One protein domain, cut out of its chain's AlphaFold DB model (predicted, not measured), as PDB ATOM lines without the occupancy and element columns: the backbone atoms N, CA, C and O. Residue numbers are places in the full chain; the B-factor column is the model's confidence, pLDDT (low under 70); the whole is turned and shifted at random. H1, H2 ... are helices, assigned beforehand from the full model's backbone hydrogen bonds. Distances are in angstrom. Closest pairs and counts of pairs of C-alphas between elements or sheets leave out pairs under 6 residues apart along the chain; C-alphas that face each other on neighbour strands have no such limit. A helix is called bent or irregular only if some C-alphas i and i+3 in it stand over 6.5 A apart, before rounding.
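Overview. This is residues 228 to 364 of the 1104 residues of an uncharacterized protein of Tetrahymena thermophila (strain SB210) (UniProt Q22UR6). Six helices run back and forth side by side in a flat slab, an up-and-down bundle in which the chain steps from H1 at one edge to H6 at the other. The row is a zigzag: H1, H3 and H5 run one way on one side of the slab, and H2, H4 and H6 run back on the other. The printed part has 137 residues with six named helices, H1 to H6 in chain order, and no named strand; the class is all helix. It is compact, with a radius of gyration of the C-alphas of 15.4 A, and spans 46 by 43 by 22 A.

Along the chain. The longest helix by residues is H1, residues 228 to 249, 31.7 A from C-alpha 228 at (-68.579, -27.978, 3.841) to C-alpha 249. H2 is residues 253 to 269 and 24.3 A long. H3 is residues 273 to 292, 28.1 A, beginning at C-alpha 273 at (-52.232, -34.795, 4.528). H4 is residues 302 to 320, 27.1 A. H5 is residues 326 to 342, 24.6 A. H6 is residues 346 to 359, 20.3 A, ending at C-alpha 359 at (-41.005, -44.662, -2.593). No helix is bent or irregular.

Arrangement. H1 and H2 form a helical hairpin: they touch at a shallow tilt of 20 degrees, opposite ways, and their closest C-alphas, of Gly 244 and Ala 256, are 4.1 A apart. H1 touches H3 with residues 238 to 248 alone, the same way at a shallow tilt of 20 degrees; the closest C-alphas are those of Lys 241 and Cys 279, 6.1 A apart. H3 is the hub, touching H1, H2 and H4. H2 and H3 form a hairpin, closest at the C-alphas of Leu 267 and Ile 276, 6.0 A. H3 and H4 form another, at 19 degrees, with the C-alphas of Ala 277 and Ala 316 closest at 3.9 A. H3 and H5 are close but not clearly touching, with the C-alphas of Thr 281 and Ile 332 closest at 7.1 A. The hairpin of H4 and H5 is closest at the C-alphas of Met 317 and Phe 329, 5.8 A, and that of H5 and H6 at those of Leu 340 and Phe 349, 5.6 A. H4 and H6 are near each other. Among the pairs apart are H1 and H6, and H2 and H4. Every O i to N i+4 pair is within hydrogen-bond range in H1, H3, H4 and H6; in H2 and in H5 it is 12 of 13.

Size, cuts and confidence. The C-alphas farthest apart, of Ser 228 and Gln 344, are 47.0 A apart. The printed part has no cut. The link from H3 to H4, nine residues, is short; the other links are tight. The mean pLDDT of the printed part is 87.3, and residues 295 to 300, 361 and 363 are under 70.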
ATOM      1  N   SER A 228     -68.895 -29.379   3.536       71.56
ATOM      2  CA  SER A 228     -68.579 -27.978   3.841       71.56
ATOM      3  C   SER A 228     -68.011 -27.770   5.255       71.56
ATOM      4  O   SER A 228     -67.235 -26.835   5.472       71.56
ATOM      5  N   SER A 229     -68.322 -28.651   6.212       77.00
ATOM      6  CA  SER A 229     -67.807 -28.586   7.583       77.00
ATOM      7  C   SER A 229     -66.347 -29.047   7.670       77.00
ATOM      8  O   SER A 229     -65.539 -28.398   8.345       77.00
ATOM      9  N   LYS A 230     -65.971 -30.100   6.926       79.94
ATOM     10  CA  LYS A 230     -64.572 -30.532   6.757       79.94
ATOM     11  C   LYS A 230     -63.770 -29.467   6.014       79.94
ATOM     12  O   LYS A 230     -62.664 -29.143   6.440       79.94
ATOM     13  N   LEU A 231     -64.342 -28.842   4.980       80.44
ATOM     14  CA  LEU A 231     -63.695 -27.737   4.261       80.44
ATOM     15  C   LEU A 231     -63.424 -26.517   5.162       80.44
ATOM     16  O   LEU A 231     -62.325 -25.963   5.113       80.44
ATOM     17  N   LYS A 232     -64.379 -26.114   6.016       83.06
ATOM     18  CA  LYS A 232     -64.192 -24.994   6.957       83.06
ATOM     19  C   LYS A 232     -63.054 -25.262   7.950       83.06
ATOM     20  O   LYS A 232     -62.161 -24.428   8.080       83.06
ATOM     21  N   LYS A 233     -63.041 -26.444   8.578       86.56
ATOM     22  CA  LYS A 233     -61.972 -26.873   9.500       86.56
ATOM     23  C   LYS A 233     -60.611 -26.978   8.807       86.56
ATOM     24  O   LYS A 233     -59.594 -26.620   9.393       86.56
ATOM     25  N   ARG A 234     -60.568 -27.412   7.542       86.19
ATOM     26  CA  ARG A 234     -59.332 -27.376   6.744       86.19
ATOM     27  C   ARG A 234     -58.825 -25.947   6.579       86.19
ATOM     28  O   ARG A 234     -57.689 -25.692   6.950       86.19
ATOM     29  N   LYS A 235     -59.652 -24.993   6.130       85.81
ATOM     30  CA  LYS A 235     -59.240 -23.574   6.032       85.81
ATOM     31  C   LYS A 235     -58.704 -23.017   7.359       85.81
ATOM     32  O   LYS A 235     -57.671 -22.361   7.359       85.81
ATOM     33  N   GLU A 236     -59.351 -23.339   8.478       88.81
ATOM     34  CA  GLU A 236     -58.911 -22.978   9.834       88.81
ATOM     35  C   GLU A 236     -57.521 -23.556  10.176       88.81
ATOM     36  O   GLU A 236     -56.608 -22.812  10.532       88.81
ATOM     37  N   GLY A 237     -57.307 -24.863   9.982       90.56
ATOM     38  CA  GLY A 237     -56.003 -25.503  10.200       90.56
ATOM     39  C   GLY A 237     -54.898 -24.994   9.260       90.56
ATOM     40  O   GLY A 237     -53.749 -24.842   9.681       90.56
ATOM     41  N   ARG A 238     -55.247 -24.680   8.006       89.50
ATOM     42  CA  ARG A 238     -54.354 -24.073   7.000       89.50
ATOM     43  C   ARG A 238     -53.949 -22.650   7.410       89.50
ATOM     44  O   ARG A 238     -52.767 -22.320   7.352       89.50
ATOM     45  N   ALA A 239     -54.890 -21.845   7.913       89.38
ATOM     46  CA  ALA A 239     -54.618 -20.505   8.436       89.38
ATOM     47  C   ALA A 239     -53.667 -20.539   9.642       89.38
ATOM     48  O   ALA A 239     -52.703 -19.779   9.676       89.38
ATOM     49  N   LEU A 240     -53.876 -21.463  10.589       91.88
ATOM     50  CA  LEU A 240     -52.967 -21.656  11.726       91.88
ATOM     51  C   LEU A 240     -51.551 -22.055  11.273       91.88
ATOM     52  O   LEU A 240     -50.576 -21.536  11.809       91.88
ATOM     53  N   LYS A 241     -51.412 -22.903  10.241       92.19
ATOM     54  CA  LYS A 241     -50.099 -23.208   9.641       92.19
ATOM     55  C   LYS A 241     -49.443 -21.942   9.076       92.19
ATOM     56  O   LYS A 241     -48.289 -21.672   9.389       92.19
ATOM     57  N   MET A 242     -50.180 -21.134   8.311       89.88
ATOM     58  CA  MET A 242     -49.676 -19.868   7.754       89.88
ATOM     59  C   MET A 242     -49.271 -18.855   8.842       89.88
ATOM     60  O   MET A 242     -48.234 -18.209   8.709       89.88
ATOM     61  N   MET A 243     -50.022 -18.752   9.946       89.56
ATOM     62  CA  MET A 243     -49.621 -17.940  11.106       89.56
ATOM     63  C   MET A 243     -48.296 -18.425  11.709       89.56
ATOM     64  O   MET A 243     -47.432 -17.609  12.035       89.56
ATOM     65  N   GLY A 244     -48.117 -19.745  11.820       91.25
ATOM     66  CA  GLY A 244     -46.867 -20.355  12.271       91.25
ATOM     67  C   GLY A 244     -45.678 -20.017  11.365       91.25
ATOM     68  O   GLY A 244     -44.626 -19.647  11.877       91.25
ATOM     69  N   ASP A 245     -45.860 -20.055  10.041       90.62
ATOM     70  CA  ASP A 245     -44.822 -19.696   9.060       90.62
ATOM     71  C   ASP A 245     -44.399 -18.221   9.171       90.62
ATOM     72  O   ASP A 245     -43.203 -17.923   9.192       90.62
ATOM     73  N   TYR A 246     -45.350 -17.287   9.302       89.00
ATOM     74  CA  TYR A 246     -45.017 -15.879   9.556       89.00
ATOM     75  C   TYR A 246     -44.254 -15.715  10.880       89.00
ATOM     76  O   TYR A 246     -43.257 -14.997  10.929       89.00
ATOM     77  N   CYS A 247     -44.644 -16.436  11.938       88.06
ATOM     78  CA  CYS A 247     -43.906 -16.438  13.206       88.06
ATOM     79  C   CYS A 247     -42.492 -17.041  13.074       88.06
ATOM     80  O   CYS A 247     -41.578 -16.568  13.746       88.06
ATOM     81  N   MET A 248     -42.286 -18.040  12.205       88.75
ATOM     82  CA  MET A 248     -40.967 -18.621  11.908       88.75
ATOM     83  C   MET A 248     -40.044 -17.639  11.182       88.75
ATOM     84  O   MET A 248     -38.893 -17.494  11.593       88.75
ATOM     85  N   MET A 249     -40.538 -16.931  10.162       87.00
ATOM     86  CA  MET A 249     -39.773 -15.886   9.458       87.00
ATOM     87  C   MET A 249     -39.481 -14.669  10.357       87.00
ATOM     88  O   MET A 249     -38.435 -14.039  10.237       87.00
ATOM     89  N   LEU A 250     -40.364 -14.385  11.321       84.00
ATOM     90  CA  LEU A 250     -40.152 -13.410  12.399       84.00
ATOM     91  C   LEU A 250     -39.329 -13.975  13.583       84.00
ATOM     92  O   LEU A 250     -39.244 -13.333  14.627       84.00
ATOM     93  N   LEU A 251     -38.755 -15.182  13.480       84.38
ATOM     94  CA  LEU A 251     -37.973 -15.872  14.525       84.38
ATOM     95  C   LEU A 251     -38.669 -16.017  15.910       84.38
ATOM     96  O   LEU A 251     -37.994 -16.303  16.910       84.38
ATOM     97  N   SER A 252     -40.000 -15.856  15.978       84.50
ATOM     98  CA  SER A 252     -40.840 -15.995  17.183       84.50
ATOM     99  C   SER A 252     -41.240 -17.458  17.394       84.50
ATOM    100  O   SER A 252     -42.353 -17.906  17.098       84.50
ATOM    101  N   PHE A 253     -40.273 -18.253  17.851       86.06
ATOM    102  CA  PHE A 253     -40.390 -19.709  17.840       86.06
ATOM    103  C   PHE A 253     -41.412 -20.288  18.828       86.06
ATOM    104  O   PHE A 253     -41.849 -21.419  18.602       86.06
ATOM    105  N   GLU A 254     -41.808 -19.587  19.896       84.81
ATOM    106  CA  GLU A 254     -42.852 -20.118  20.797       84.81
ATOM    107  C   GLU A 254     -44.271 -19.793  20.319       84.81
ATOM    108  O   GLU A 254     -45.176 -20.610  20.488       84.81
ATOM    109  N   ASP A 255     -44.463 -18.664  19.630       87.06
ATOM    110  CA  ASP A 255     -45.718 -18.407  18.921       87.06
ATOM    111  C   ASP A 255     -45.893 -19.399  17.765       87.06
ATOM    112  O   ASP A 255     -46.936 -20.050  17.663       87.06
ATOM    113  N   ALA A 256     -44.835 -19.614  16.972       90.31
ATOM    114  CA  ALA A 256     -44.834 -20.570  15.866       90.31
ATOM    115  C   ALA A 256     -45.249 -21.989  16.296       90.31
ATOM    116  O   ALA A 256     -46.128 -22.582  15.672       90.31
ATOM    117  N   ILE A 257     -44.678 -22.538  17.380       90.25
ATOM    118  CA  ILE A 257     -45.051 -23.891  17.835       90.25
ATOM    119  C   ILE A 257     -46.466 -23.950  18.409       90.25
ATOM    120  O   ILE A 257     -47.130 -24.972  18.249       90.25
ATOM    121  N   GLY A 258     -46.955 -22.870  19.028       91.12
ATOM    122  CA  GLY A 258     -48.350 -22.767  19.444       91.12
ATOM    123  C   GLY A 258     -49.276 -22.955  18.242       91.12
ATOM    124  O   GLY A 258     -50.040 -23.923  18.201       91.12
ATOM    125  N   TYR A 259     -49.111 -22.096  17.231       92.81
ATOM    126  CA  TYR A 259     -49.879 -22.129  15.986       92.81
ATOM    127  C   TYR A 259     -49.765 -23.460  15.235       92.81
ATOM    128  O   TYR A 259     -50.789 -24.032  14.858       92.81
ATOM    129  N   TYR A 260     -48.559 -24.016  15.081       94.94
ATOM    130  CA  TYR A 260     -48.384 -25.326  14.451       94.94
ATOM    131  C   TYR A 260     -49.018 -26.467  15.258       94.94
ATOM    132  O   TYR A 260     -49.609 -27.371  14.667       94.94
ATOM    133  N   SER A 261     -48.958 -26.436  16.596       94.75
ATOM    134  CA  SER A 261     -49.568 -27.481  17.428       94.75
ATOM    135  C   SER A 261     -51.094 -27.484  17.314       94.75
ATOM    136  O   SER A 261     -51.694 -28.556  17.225       94.75
ATOM    137  N   ASP A 262     -51.727 -26.310  17.272       94.31
ATOM    138  CA  ASP A 262     -53.177 -26.180  17.107       94.31
ATOM    139  C   ASP A 262     -53.603 -26.486  15.664       94.31
ATOM    140  O   ASP A 262     -54.543 -27.255  15.451       94.31
ATOM    141  N   GLY A 263     -52.835 -26.018  14.674       94.31
ATOM    142  CA  GLY A 263     -53.003 -26.389  13.270       94.31
ATOM    143  C   GLY A 263     -52.964 -27.906  13.066       94.31
ATOM    144  O   GLY A 263     -53.892 -28.466  12.487       94.31
ATOM    145  N   LEU A 264     -51.967 -28.612  13.614       95.56
ATOM    146  CA  LEU A 264     -51.868 -30.077  13.521       95.56
ATOM    147  C   LEU A 264     -53.061 -30.797  14.171       95.56
ATOM    148  O   LEU A 264     -53.545 -31.779  13.603       95.56
ATOM    149  N   LYS A 265     -53.580 -30.315  15.311       95.62
ATOM    150  CA  LYS A 265     -54.782 -30.886  15.961       95.62
ATOM    151  C   LYS A 265     -56.020 -30.811  15.061       95.62
ATOM    152  O   LYS A 265     -56.875 -31.691  15.154       95.62
ATOM    153  N   ILE A 266     -56.133 -29.785  14.215       93.75
ATOM    154  CA  ILE A 266     -57.261 -29.596  13.289       93.75
ATOM    155  C   ILE A 266     -57.015 -30.332  11.966       93.75
ATOM    156  O   ILE A 266     -57.856 -31.125  11.542       93.75
ATOM    157  N   LEU A 267     -55.844 -30.149  11.350       92.44
ATOM    158  CA  LEU A 267     -55.475 -30.765  10.071       92.44
ATOM    159  C   LEU A 267     -55.523 -32.301  10.141       92.44
ATOM    160  O   LEU A 267     -56.070 -32.925   9.232       92.44
ATOM    161  N   LYS A 268     -55.059 -32.915  11.245       93.56
ATOM    162  CA  LYS A 268     -55.171 -34.372  11.469       93.56
ATOM    163  C   LYS A 268     -56.625 -34.848  11.559       93.56
ATOM    164  O   LYS A 268     -56.962 -35.850  10.939       93.56
ATOM    165  N   LYS A 269     -57.509 -34.107  12.242       91.56
ATOM    166  CA  LYS A 269     -58.958 -34.411  12.321       91.56
ATOM    167  C   LYS A 269     -59.693 -34.265  10.986       91.56
ATOM    168  O   LYS A 269     -60.845 -34.675  10.881       91.56
ATOM    169  N   CYS A 270     -59.079 -33.632   9.990       88.69
ATOM    170  CA  CYS A 270     -59.662 -33.429   8.668       88.69
ATOM    171  C   CYS A 270     -58.825 -34.041   7.539       88.69
ATOM    172  O   CYS A 270     -59.097 -33.741   6.378       88.69
ATOM    173  N   GLU A 271     -57.860 -34.911   7.863       89.38
ATOM    174  CA  GLU A 271     -57.080 -35.707   6.901       89.38
ATOM    175  C   GLU A 271     -56.493 -34.844   5.773       89.38
ATOM    176  O   GLU A 271     -56.621 -35.141   4.587       89.38
ATOM    177  N   ASP A 272     -55.933 -33.693   6.136       88.31
ATOM    178  CA  ASP A 272     -55.386 -32.716   5.192       88.31
ATOM    179  C   ASP A 272     -53.891 -32.991   4.961       88.31
ATOM    180  O   ASP A 272     -53.028 -32.194   5.325       88.31
ATOM    181  N   TYR A 273     -53.575 -34.195   4.461       90.06
ATOM    182  CA  TYR A 273     -52.232 -34.795   4.528       90.06
ATOM    183  C   TYR A 273     -51.106 -33.896   3.994       90.06
ATOM    184  O   TYR A 273     -50.039 -33.828   4.602       90.06
ATOM    185  N   LEU A 274     -51.364 -33.144   2.924       87.75
ATOM    186  CA  LEU A 274     -50.422 -32.188   2.340       87.75
ATOM    187  C   LEU A 274     -50.018 -31.076   3.325       87.75
ATOM    188  O   LEU A 274     -48.834 -30.780   3.504       87.75
ATOM    189  N   TRP A 275     -50.999 -30.508   4.026       89.19
ATOM    190  CA  TRP A 275     -50.776 -29.470   5.031       89.19
ATOM    191  C   TRP A 275     -50.291 -30.035   6.368       89.19
ATOM    192  O   TRP A 275     -49.521 -29.362   7.050       89.19
ATOM    193  N   ILE A 276     -50.660 -31.272   6.730       92.62
ATOM    194  CA  ILE A 276     -50.055 -31.987   7.871       92.62
ATOM    195  C   ILE A 276     -48.544 -32.114   7.648       92.62
ATOM    196  O   ILE A 276     -47.767 -31.729   8.519       92.62
ATOM    197  N   ALA A 277     -48.123 -32.587   6.472       92.19
ATOM    198  CA  ALA A 277     -46.717 -32.779   6.139       92.19
ATOM    199  C   ALA A 277     -45.922 -31.469   6.099       92.19
ATOM    200  O   ALA A 277     -44.845 -31.390   6.692       92.19
ATOM    201  N   SER A 278     -46.457 -30.419   5.466       91.12
ATOM    202  CA  SER A 278     -45.795 -29.109   5.475       91.12
ATOM    203  C   SER A 278     -45.697 -28.535   6.895       91.12
ATOM    204  O   SER A 278     -44.646 -28.036   7.286       91.12
ATOM    205  N   CYS A 279     -46.735 -28.691   7.724       93.94
ATOM    206  CA  CYS A 279     -46.696 -28.269   9.126       93.94
ATOM    207  C   CYS A 279     -45.664 -29.064   9.956       93.94
ATOM    208  O   CYS A 279     -44.894 -28.471  10.709       93.94
ATOM    209  N   GLN A 280     -45.569 -30.388   9.782       94.56
ATOM    210  CA  GLN A 280     -44.531 -31.212  10.426       94.56
ATOM    211  C   GLN A 280     -43.114 -30.843   9.956       94.56
ATOM    212  O   GLN A 280     -42.191 -30.788  10.770       94.56
ATOM    213  N   THR A 281     -42.938 -30.530   8.670       92.50
ATOM    214  CA  THR A 281     -41.660 -30.058   8.109       92.50
ATOM    215  C   THR A 281     -41.246 -28.734   8.757       92.50
ATOM    216  O   THR A 281     -40.111 -28.601   9.215       92.50
ATOM    217  N   SER A 282     -42.176 -27.786   8.909       92.75
ATOM    218  CA  SER A 282     -41.919 -26.501   9.572       92.75
ATOM    219  C   SER A 282     -41.699 -26.624  11.093       92.75
ATOM    220  O   SER A 282     -40.809 -25.973  11.642       92.75
ATOM    221  N   CYS A 283     -42.403 -27.534  11.782       93.00
ATOM    222  CA  CYS A 283     -42.073 -27.931  13.159       93.00
ATOM    223  C   CYS A 283     -40.636 -28.462  13.269       93.00
ATOM    224  O   CYS A 283     -39.907 -28.098  14.191       93.00
ATOM    225  N   THR A 284     -40.218 -29.295  12.314       93.25
ATOM    226  CA  THR A 284     -38.864 -29.863  12.264       93.25
ATOM    227  C   THR A 284     -37.815 -28.778  12.030       93.25
ATOM    228  O   THR A 284     -36.789 -28.767  12.709       93.25
ATOM    229  N   ALA A 285     -38.098 -27.803  11.159       92.12
ATOM    230  CA  ALA A 285     -37.237 -26.643  10.958       92.12
ATOM    231  C   ALA A 285     -37.021 -25.825  12.239       92.12
ATOM    232  O   ALA A 285     -35.895 -25.430  12.537       92.12
ATOM    233  N   ARG A 286     -38.069 -25.636  13.052       90.44
ATOM    234  CA  ARG A 286     -37.970 -24.963  14.360       90.44
ATOM    235  C   ARG A 286     -37.007 -25.674  15.315       90.44
ATOM    236  O   ARG A 286     -36.226 -25.018  16.004       90.44
ATOM    237  N   ILE A 287     -37.085 -27.004  15.373       89.75
ATOM    238  CA  ILE A 287     -36.248 -27.845  16.242       89.75
ATOM    239  C   ILE A 287     -34.793 -27.792  15.759       89.75
ATOM    240  O   ILE A 287     -33.900 -27.465  16.538       89.75
ATOM    241  N   TYR A 288     -34.577 -28.001  14.458       90.81
ATOM    242  CA  TYR A 288     -33.278 -27.895  13.792       90.81
ATOM    243  C   TYR A 288     -32.604 -26.534  14.019       90.81
ATOM    244  O   TYR A 288     -31.487 -26.495  14.531       90.81
ATOM    245  N   TYR A 289     -33.290 -25.421  13.732       88.50
ATOM    246  CA  TYR A 289     -32.725 -24.078  13.892       88.50
ATOM    247  C   TYR A 289     -32.328 -23.795  15.344       88.50
ATOM    248  O   TYR A 289     -31.249 -23.259  15.609       88.50
ATOM    249  N   LYS A 290     -33.182 -24.162  16.308       84.00
ATOM    250  CA  LYS A 290     -32.877 -23.988  17.732       84.00
ATOM    251  C   LYS A 290     -31.696 -24.850  18.184       84.00
ATOM    252  O   LYS A 290     -30.868 -24.357  18.942       84.00
ATOM    253  N   PHE A 291     -31.613 -26.103  17.742       86.00
ATOM    254  CA  PHE A 291     -30.512 -27.005  18.087       86.00
ATOM    255  C   PHE A 291     -29.181 -26.494  17.513       86.00
ATOM    256  O   PHE A 291     -28.225 -26.284  18.260       86.00
ATOM    257  N   LYS A 292     -29.168 -26.158  16.215       85.38
ATOM    258  CA  LYS A 292     -28.028 -25.586  15.480       85.38
ATOM    259  C   LYS A 292     -27.480 -24.313  16.133       85.38
ATOM    260  O   LYS A 292     -26.280 -24.196  16.360       85.38
ATOM    261  N   ASN A 293     -28.366 -23.397  16.527       81.62
ATOM    262  CA  ASN A 293     -28.012 -22.148  17.213       81.62
ATOM    263  C   ASN A 293     -27.834 -22.301  18.741       81.62
ATOM    264  O   ASN A 293     -27.879 -21.315  19.472       81.62
ATOM    265  N   LYS A 294     -27.656 -23.532  19.243       77.88
ATOM    266  CA  LYS A 294     -27.446 -23.889  20.661       77.88
ATOM    267  C   LYS A 294     -28.585 -23.533  21.637       77.88
ATOM    268  O   LYS A 294     -28.483 -23.832  22.822       77.88
ATOM    269  N   LEU A 295     -29.714 -23.013  21.146       66.06
ATOM    270  CA  LEU A 295     -30.904 -22.605  21.915       66.06
ATOM    271  C   LEU A 295     -31.695 -23.776  22.545       66.06
ATOM    272  O   LEU A 295     -32.698 -23.536  23.214       66.06
ATOM    273  N   LEU A 296     -31.289 -25.030  22.305       60.47
ATOM    274  CA  LEU A 296     -31.851 -26.249  22.918       60.47
ATOM    275  C   LEU A 296     -30.815 -27.107  23.670       60.47
ATOM    276  O   LEU A 296     -31.188 -28.115  24.266       60.47
ATOM    277  N   ILE A 297     -29.529 -26.734  23.667       54.69
ATOM    278  CA  ILE A 297     -28.443 -27.594  24.185       54.69
ATOM    279  C   ILE A 297     -28.494 -27.773  25.714       54.69
ATOM    280  O   ILE A 297     -27.923 -28.717  26.246       54.69
ATOM    281  N   THR A 298     -29.248 -26.936  26.429       52.03
ATOM    282  CA  THR A 298     -29.532 -27.109  27.861       52.03
ATOM    283  C   THR A 298     -30.597 -28.172  28.175       52.03
ATOM    284  O   THR A 298     -30.826 -28.431  29.353       52.03
ATOM    285  N   ALA A 299     -31.270 -28.761  27.173       55.53
ATOM    286  CA  ALA A 299     -32.469 -29.585  27.393       55.53
ATOM    287  C   ALA A 299     -32.609 -30.863  26.537       55.53
ATOM    288  O   ALA A 299     -33.416 -31.717  26.894       55.53
ATOM    289  N   LEU A 300     -31.876 -31.017  25.425       67.06
ATOM    290  CA  LEU A 300     -31.956 -32.202  24.550       67.06
ATOM    291  C   LEU A 300     -30.569 -32.781  24.269       67.06
ATOM    292  O   LEU A 300     -29.649 -32.037  23.924       67.06
ATOM    293  N   SER A 301     -30.430 -34.110  24.331       79.69
ATOM    294  CA  SER A 301     -29.238 -34.771  23.804       79.69
ATOM    295  C   SER A 301     -29.266 -34.828  22.273       79.69
ATOM    296  O   SER A 301     -30.308 -34.682  21.627       79.69
ATOM    297  N   VAL A 302     -28.103 -35.106  21.679       82.75
ATOM    298  CA  VAL A 302     -27.940 -35.325  20.231       82.75
ATOM    299  C   VAL A 302     -28.862 -36.448  19.716       82.75
ATOM    300  O   VAL A 302     -29.354 -36.374  18.591       82.75
ATOM    301  N   ASN A 303     -29.143 -37.456  20.549       83.00
ATOM    302  CA  ASN A 303     -29.997 -38.589  20.192       83.00
ATOM    303  C   ASN A 303     -31.491 -38.238  20.268       83.00
ATOM    304  O   ASN A 303     -32.250 -38.643  19.390       83.00
ATOM    305  N   ASP A 304     -31.911 -37.462  21.272       85.44
ATOM    306  CA  ASP A 304     -33.309 -37.020  21.408       85.44
ATOM    307  C   ASP A 304     -33.691 -36.085  20.253       85.44
ATOM    308  O   ASP A 304     -34.776 -36.194  19.678       85.44
ATOM    309  N   PHE A 305     -32.752 -35.214  19.865       89.31
ATOM    310  CA  PHE A 305     -32.856 -34.373  18.678       89.31
ATOM    311  C   PHE A 305     -33.055 -35.201  17.400       89.31
ATOM    312  O   PHE A 305     -33.966 -34.897  16.627       89.31
ATOM    313  N   GLU A 306     -32.262 -36.262  17.180       89.75
ATOM    314  CA  GLU A 306     -32.476 -37.146  16.027       89.75
ATOM    315  C   GLU A 306     -33.857 -37.784  16.093       89.75
ATOM    316  O   GLU A 306     -34.600 -37.649  15.130       89.75
ATOM    317  N   GLN A 307     -34.244 -38.396  17.215       90.00
ATOM    318  CA  GLN A 307     -35.531 -39.086  17.346       90.00
ATOM    319  C   GLN A 307     -36.736 -38.169  17.088       90.00
ATOM    320  O   GLN A 307     -37.677 -38.584  16.400       90.00
ATOM    321  N   GLU A 308     -36.721 -36.921  17.573       90.38
ATOM    322  CA  GLU A 308     -37.806 -35.971  17.307       90.38
ATOM    323  C   GLU A 308     -37.874 -35.594  15.816       90.38
ATOM    324  O   GLU A 308     -38.949 -35.657  15.211       90.38
ATOM    325  N   VAL A 309     -36.729 -35.278  15.196       92.69
ATOM    326  CA  VAL A 309     -36.623 -34.979  13.756       92.69
ATOM    327  C   VAL A 309     -37.063 -36.186  12.912       92.69
ATOM    328  O   VAL A 309     -37.895 -36.038  12.016       92.69
ATOM    329  N   SER A 310     -36.570 -37.384  13.239       92.50
ATOM    330  CA  SER A 310     -36.886 -38.679  12.617       92.50
ATOM    331  C   SER A 310     -38.387 -38.927  12.589       92.50
ATOM    332  O   SER A 310     -38.957 -39.238  11.544       92.50
ATOM    333  N   THR A 311     -39.037 -38.746  13.740       93.94
ATOM    334  CA  THR A 311     -40.471 -38.988  13.915       93.94
ATOM    335  C   THR A 311     -41.298 -38.011  13.082       93.94
ATOM    336  O   THR A 311     -42.212 -38.430  12.372       93.94
ATOM    337  N   ARG A 312     -40.965 -36.714  13.118       94.56
ATOM    338  CA  ARG A 312     -41.716 -35.675  12.394       94.56
ATOM    339  C   ARG A 312     -41.528 -35.758  10.884       94.56
ATOM    340  O   ARG A 312     -42.508 -35.636  10.153       94.56
ATOM    341  N   MET A 313     -40.309 -36.032  10.419       95.06
ATOM    342  CA  MET A 313     -40.029 -36.211   8.995       95.06
ATOM    343  C   MET A 313     -40.709 -37.459   8.435       95.06
ATOM    344  O   MET A 313     -41.343 -37.371   7.384       95.06
ATOM    345  N   LYS A 314     -40.650 -38.602   9.135       92.94
ATOM    346  CA  LYS A 314     -41.361 -39.825   8.719       92.94
ATOM    347  C   LYS A 314     -42.871 -39.597   8.648       92.94
ATOM    348  O   LYS A 314     -43.464 -39.876   7.613       92.94
ATOM    349  N   GLU A 315     -43.472 -38.963   9.661       94.00
ATOM    350  CA  GLU A 315     -44.901 -38.612   9.621       94.00
ATOM    351  C   GLU A 315     -45.244 -37.672   8.445       94.00
ATOM    352  O   GLU A 315     -46.308 -37.809   7.841       94.00
ATOM    353  N   ALA A 316     -44.349 -36.743   8.086       93.81
ATOM    354  CA  ALA A 316     -44.532 -35.862   6.935       93.81
ATOM    355  C   ALA A 316     -44.478 -36.628   5.600       93.81
ATOM    356  O   ALA A 316     -45.374 -36.473   4.767       93.81
ATOM    357  N   MET A 317     -43.481 -37.495   5.405       92.75
ATOM    358  CA  MET A 317     -43.348 -38.319   4.196       92.75
ATOM    359  C   MET A 317     -44.520 -39.303   4.052       92.75
ATOM    360  O   MET A 317     -45.165 -39.324   3.004       92.75
ATOM    361  N   ASP A 318     -44.897 -40.005   5.125       91.94
ATOM    362  CA  ASP A 318     -46.055 -40.914   5.166       91.94
ATOM    363  C   ASP A 318     -47.406 -40.193   4.972       91.94
ATOM    364  O   ASP A 318     -48.439 -40.834   4.744       91.94
ATOM    365  N   CYS A 319     -47.439 -38.862   5.089       91.38
ATOM    366  CA  CYS A 319     -48.578 -38.042   4.688       91.38
ATOM    367  C   CYS A 319     -48.509 -37.664   3.200       91.38
ATOM    368  O   CYS A 319     -49.519 -37.805   2.513       91.38
ATOM    369  N   ILE A 320     -47.353 -37.259   2.659       88.94
ATOM    370  CA  ILE A 320     -47.240 -36.928   1.225       88.94
ATOM    371  C   ILE A 320     -47.444 -38.142   0.318       88.94
ATOM    372  O   ILE A 320     -48.089 -37.994  -0.718       88.94
ATOM    373  N   LEU A 321     -47.033 -39.344   0.732       88.94
ATOM    374  CA  LEU A 321     -47.295 -40.589  -0.007       88.94
ATOM    375  C   LEU A 321     -48.796 -40.950  -0.117       88.94
ATOM    376  O   LEU A 321     -49.159 -41.851  -0.868       88.94
ATOM    377  N   LYS A 322     -49.687 -40.232   0.587       88.56
ATOM    378  CA  LYS A 322     -51.159 -40.315   0.446       88.56
ATOM    379  C   LYS A 322     -51.733 -39.227  -0.474       88.56
ATOM    380  O   LYS A 322     -52.948 -39.065  -0.564       88.56
ATOM    381  N   THR A 323     -50.870 -38.456  -1.132       83.31
ATOM    382  CA  THR A 323     -51.200 -37.358  -2.053       83.31
ATOM    383  C   THR A 323     -50.513 -37.583  -3.403       83.31
ATOM    384  O   THR A 323     -49.737 -38.522  -3.559       83.31
ATOM    385  N   LYS A 324     -50.762 -36.716  -4.392       79.50
ATOM    386  CA  LYS A 324     -50.113 -36.806  -5.713       79.50
ATOM    387  C   LYS A 324     -48.780 -36.051  -5.812       79.50
ATOM    388  O   LYS A 324     -48.152 -36.072  -6.863       79.50
ATOM    389  N   PHE A 325     -48.345 -35.373  -4.748       77.69
ATOM    390  CA  PHE A 325     -47.210 -34.443  -4.780       77.69
ATOM    391  C   PHE A 325     -45.864 -35.146  -4.524       77.69
ATOM    392  O   PHE A 325     -45.162 -34.825  -3.564       77.69
ATOM    393  N   SER A 326     -45.484 -36.096  -5.389       76.62
ATOM    394  CA  SER A 326     -44.210 -36.841  -5.298       76.62
ATOM    395  C   SER A 326     -42.987 -35.918  -5.185       76.62
ATOM    396  O   SER A 326     -42.081 -36.173  -4.393       76.62
ATOM    397  N   ASN A 327     -42.996 -34.782  -5.882       78.00
ATOM    398  CA  ASN A 327     -41.907 -33.806  -5.841       78.00
ATOM    399  C   ASN A 327     -41.720 -33.164  -4.449       78.00
ATOM    400  O   ASN A 327     -40.599 -32.834  -4.064       78.00
ATOM    401  N   PHE A 328     -42.788 -33.041  -3.651       81.12
ATOM    402  CA  PHE A 328     -42.689 -32.542  -2.275       81.12
ATOM    403  C   PHE A 328     -42.188 -33.629  -1.304       81.12
ATOM    404  O   PHE A 328     -41.478 -33.314  -0.352       81.12
ATOM    405  N   PHE A 329     -42.442 -34.917  -1.581       87.31
ATOM    406  CA  PHE A 329     -41.780 -36.022  -0.870       87.31
ATOM    407  C   PHE A 329     -40.260 -35.977  -1.085       87.31
ATOM    408  O   PHE A 329     -39.506 -36.115  -0.122       87.31
ATOM    409  N   ILE A 330     -39.808 -35.713  -2.317       85.88
ATOM    410  CA  ILE A 330     -38.382 -35.544  -2.642       85.88
ATOM    411  C   ILE A 330     -37.791 -34.383  -1.831       85.88
ATOM    412  O   ILE A 330     -36.771 -34.559  -1.168       85.88
ATOM    413  N   GLU A 331     -38.452 -33.224  -1.815       84.88
ATOM    414  CA  GLU A 331     -38.011 -32.054  -1.044       84.88
ATOM    415  C   GLU A 331     -37.897 -32.344   0.468       84.88
ATOM    416  O   GLU A 331     -36.878 -32.012   1.074       84.88
ATOM    417  N   ILE A 332     -38.881 -33.017   1.077       89.00
ATOM    418  CA  ILE A 332     -38.838 -33.411   2.499       89.00
ATOM    419  C   ILE A 332     -37.708 -34.422   2.759       89.00
ATOM    420  O   ILE A 332     -36.934 -34.254   3.705       89.00
ATOM    421  N   ALA A 333     -37.565 -35.440   1.906       91.38
ATOM    422  CA  ALA A 333     -36.536 -36.465   2.048       91.38
ATOM    423  C   ALA A 333     -35.117 -35.879   1.936       91.38
ATOM    424  O   ALA A 333     -34.253 -36.225   2.741       91.38
ATOM    425  N   PHE A 334     -34.873 -34.949   1.005       90.50
ATOM    426  CA  PHE A 334     -33.589 -34.246   0.905       90.50
ATOM    427  C   PHE A 334     -33.355 -33.272   2.064       90.50
ATOM    428  O   PHE A 334     -32.255 -33.278   2.624       90.50
ATOM    429  N   LYS A 335     -34.375 -32.511   2.499       90.19
ATOM    430  CA  LYS A 335     -34.295 -31.681   3.717       90.19
ATOM    431  C   LYS A 335     -33.888 -32.532   4.932       90.19
ATOM    432  O   LYS A 335     -33.023 -32.102   5.686       90.19
ATOM    433  N   TYR A 336     -34.423 -33.748   5.096       93.44
ATOM    434  CA  TYR A 336     -34.046 -34.646   6.199       93.44
ATOM    435  C   TYR A 336     -32.663 -35.302   6.016       93.44
ATOM    436  O   TYR A 336     -31.843 -35.249   6.932       93.44
ATOM    437  N   MET A 337     -32.351 -35.858   4.839       92.56
ATOM    438  CA  MET A 337     -31.035 -36.458   4.555       92.56
ATOM    439  C   MET A 337     -29.881 -35.471   4.796       92.56
ATOM    440  O   MET A 337     -28.841 -35.867   5.317       92.56
ATOM    441  N   LYS A 338     -30.086 -34.182   4.504       91.19
ATOM    442  CA  LYS A 338     -29.117 -33.105   4.754       91.19
ATOM    443  C   LYS A 338     -28.853 -32.859   6.246       91.19
ATOM    444  O   LYS A 338     -27.702 -32.682   6.627       91.19
ATOM    445  N   VAL A 339     -29.877 -32.941   7.105       91.38
ATOM    446  CA  VAL A 339     -29.698 -32.917   8.575       91.38
ATOM    447  C   VAL A 339     -28.886 -34.131   9.033       91.38
ATOM    448  O   VAL A 339     -27.971 -34.011   9.845       91.38
ATOM    449  N   LEU A 340     -29.193 -35.312   8.490       92.81
ATOM    450  CA  LEU A 340     -28.499 -36.551   8.843       92.81
ATOM    451  C   LEU A 340     -27.028 -36.563   8.384       92.81
ATOM    452  O   LEU A 340     -26.198 -37.161   9.071       92.81
ATOM    453  N   SER A 341     -26.677 -35.897   7.274       91.88
ATOM    454  CA  SER A 341     -25.278 -35.756   6.841       91.88
ATOM    455  C   SER A 341     -24.504 -34.695   7.635       91.88
ATOM    456  O   SER A 341     -23.353 -34.943   7.998       91.88
ATOM    457  N   GLU A 342     -25.140 -33.568   7.975       89.88
ATOM    458  CA  GLU A 342     -24.570 -32.488   8.799       89.88
ATOM    459  C   GLU A 342     -24.186 -32.985  10.206       89.88
ATOM    460  O   GLU A 342     -23.061 -32.764  10.649       89.88
ATOM    461  N   TYR A 343     -25.065 -33.751  10.865       89.31
ATOM    462  CA  TYR A 343     -24.826 -34.317  12.204       89.31
ATOM    463  C   TYR A 343     -24.257 -35.754  12.204       89.31
ATOM    464  O   TYR A 343     -24.222 -36.410  13.241       89.31
ATOM    465  N   GLN A 344     -23.770 -36.251  11.059       90.50
ATOM    466  CA  GLN A 344     -23.059 -37.539  10.927       90.50
ATOM    467  C   GLN A 344     -23.847 -38.806  11.357       90.50
ATOM    468  O   GLN A 344     -23.249 -39.821  11.727       90.50
ATOM    469  N   PHE A 345     -25.176 -38.811  11.234       92.50
ATOM    470  CA  PHE A 345     -26.053 -39.943  11.578       92.50
ATOM    471  C   PHE A 345     -26.052 -41.050  10.499       92.50
ATOM    472  O   PHE A 345     -27.009 -41.241   9.746       92.50
ATOM    473  N   LYS A 346     -24.941 -41.794  10.395       93.06
ATOM    474  CA  LYS A 346     -24.636 -42.720   9.275       93.06
ATOM    475  C   LYS A 346     -25.602 -43.897   9.105       93.06
ATOM    476  O   LYS A 346     -25.748 -44.385   7.983       93.06
ATOM    477  N   LEU A 347     -26.226 -44.373  10.186       92.06
ATOM    478  CA  LEU A 347     -27.201 -45.467  10.130       92.06
ATOM    479  C   LEU A 347     -28.543 -44.945   9.610       92.06
ATOM    480  O   LEU A 347     -29.012 -45.371   8.560       92.06
ATOM    481  N   GLN A 348     -29.087 -43.926  10.270       93.19
ATOM    482  CA  GLN A 348     -30.361 -43.313   9.913       93.19
ATOM    483  C   GLN A 348     -30.331 -42.706   8.501       93.19
ATOM    484  O   GLN A 348     -31.311 -42.820   7.768       93.19
ATOM    485  N   PHE A 349     -29.194 -42.141   8.068       95.06
ATOM    486  CA  PHE A 349     -29.007 -41.687   6.685       95.06
ATOM    487  C   PHE A 349     -29.146 -42.836   5.676       95.06
ATOM    488  O   PHE A 349     -29.776 -42.668   4.633       95.06
ATOM    489  N   ASN A 350     -28.573 -44.009   5.968       94.38
ATOM    490  CA  ASN A 350     -28.704 -45.175   5.096       94.38
ATOM    491  C   ASN A 350     -30.158 -45.633   4.982       94.38
ATOM    492  O   ASN A 350     -30.632 -45.900   3.879       94.38
ATOM    493  N   ASP A 351     -30.840 -45.721   6.117       92.69
ATOM    494  CA  ASP A 351     -32.204 -46.233   6.178       92.69
ATOM    495  C   ASP A 351     -33.164 -45.258   5.479       92.69
ATOM    496  O   ASP A 351     -34.076 -45.680   4.767       92.69
ATOM    497  N   MET A 352     -32.880 -43.953   5.567       93.38
ATOM    498  CA  MET A 352     -33.568 -42.921   4.795       93.38
ATOM    499  C   MET A 352     -33.264 -42.953   3.297       93.38
ATOM    500  O   MET A 352     -34.188 -42.800   2.503       93.38
ATOM    501  N   ALA A 353     -32.018 -43.191   2.885       92.50
ATOM    502  CA  ALA A 353     -31.684 -43.349   1.469       92.50
ATOM    503  C   ALA A 353     -32.377 -44.584   0.858       92.50
ATOM    504  O   ALA A 353     -32.841 -44.530  -0.278       92.50
ATOM    505  N   TYR A 354     -32.524 -45.669   1.627       91.88
ATOM    506  CA  TYR A 354     -33.301 -46.843   1.219       91.88
ATOM    507  C   TYR A 354     -34.814 -46.562   1.166       91.88
ATOM    508  O   TYR A 354     -35.465 -46.893   0.179       91.88
ATOM    509  N   TYR A 355     -35.385 -45.904   2.182       91.06
ATOM    510  CA  TYR A 355     -36.799 -45.499   2.180       91.06
ATOM    511  C   TYR A 355     -37.120 -44.524   1.033       91.06
ATOM    512  O   TYR A 355     -38.193 -44.618   0.438       91.06
ATOM    513  N   PHE A 356     -36.186 -43.639   0.671       90.62
ATOM    514  CA  PHE A 356     -36.268 -42.835  -0.547       90.62
ATOM    515  C   PHE A 356     -36.322 -43.741  -1.784       90.62
ATOM    516  O   PHE A 356     -37.306 -43.683  -2.512       90.62
ATOM    517  N   GLU A 357     -35.348 -44.637  -1.986       88.75
ATOM    518  CA  GLU A 357     -35.322 -45.556  -3.142       88.75
ATOM    519  C   GLU A 357     -36.596 -46.403  -3.312       88.75
ATOM    520  O   GLU A 357     -36.967 -46.697  -4.445       88.75
ATOM    521  N   MET A 358     -37.273 -46.782  -2.223       87.44
ATOM    522  CA  MET A 358     -38.497 -47.597  -2.274       87.44
ATOM    523  C   MET A 358     -39.773 -46.816  -2.624       87.44
ATOM    524  O   MET A 358     -40.733 -47.422  -3.093       87.44
ATOM    525  N   ASN A 359     -39.808 -45.500  -2.396       84.31
ATOM    526  CA  ASN A 359     -41.005 -44.662  -2.593       84.31
ATOM    527  C   ASN A 359     -40.825 -43.580  -3.680       84.31
ATOM    528  O   ASN A 359     -41.775 -42.891  -4.059       84.31
ATOM    529  N   TYR A 360     -39.602 -43.409  -4.175       80.25
ATOM    530  CA  TYR A 360     -39.225 -42.395  -5.149       80.25
ATOM    531  C   TYR A 360     -39.875 -42.615  -6.523       80.25
ATOM    532  O   TYR A 360     -39.786 -43.692  -7.111       80.25
ATOM    533  N   THR A 361     -40.493 -41.558  -7.056       67.62
ATOM    534  CA  THR A 361     -41.275 -41.593  -8.301       67.62
ATOM    535  C   THR A 361     -41.097 -40.306  -9.121       67.62
ATOM    536  O   THR A 361     -41.945 -39.414  -9.092       67.62
ATOM    537  N   LEU A 362     -40.004 -40.221  -9.894       70.44
ATOM    538  CA  LEU A 362     -39.898 -39.310 -11.047       70.44
ATOM    539  C   LEU A 362     -39.886 -40.089 -12.363       70.44
ATOM    540  O   LEU A 362     -39.292 -41.162 -12.467       70.44
ATOM    541  N   ASN A 363     -40.503 -39.496 -13.386       68.81
ATOM    542  CA  ASN A 363     -40.504 -40.030 -14.748       68.81
ATOM    543  C   ASN A 363     -39.240 -39.638 -15.537       68.81
ATOM    544  O   ASN A 363     -38.858 -40.364 -16.457       68.81
ATOM    545  N   ASP A 364     -38.577 -38.525 -15.190       80.00
ATOM    546  CA  ASP A 364     -37.324 -38.120 -15.834       80.00
ATOM    547  C   ASP A 364     -36.115 -38.840 -15.206       80.00
ATOM    548  O   ASP A 364     -35.892 -38.849 -13.989       80.00
TER     549      ASP A 364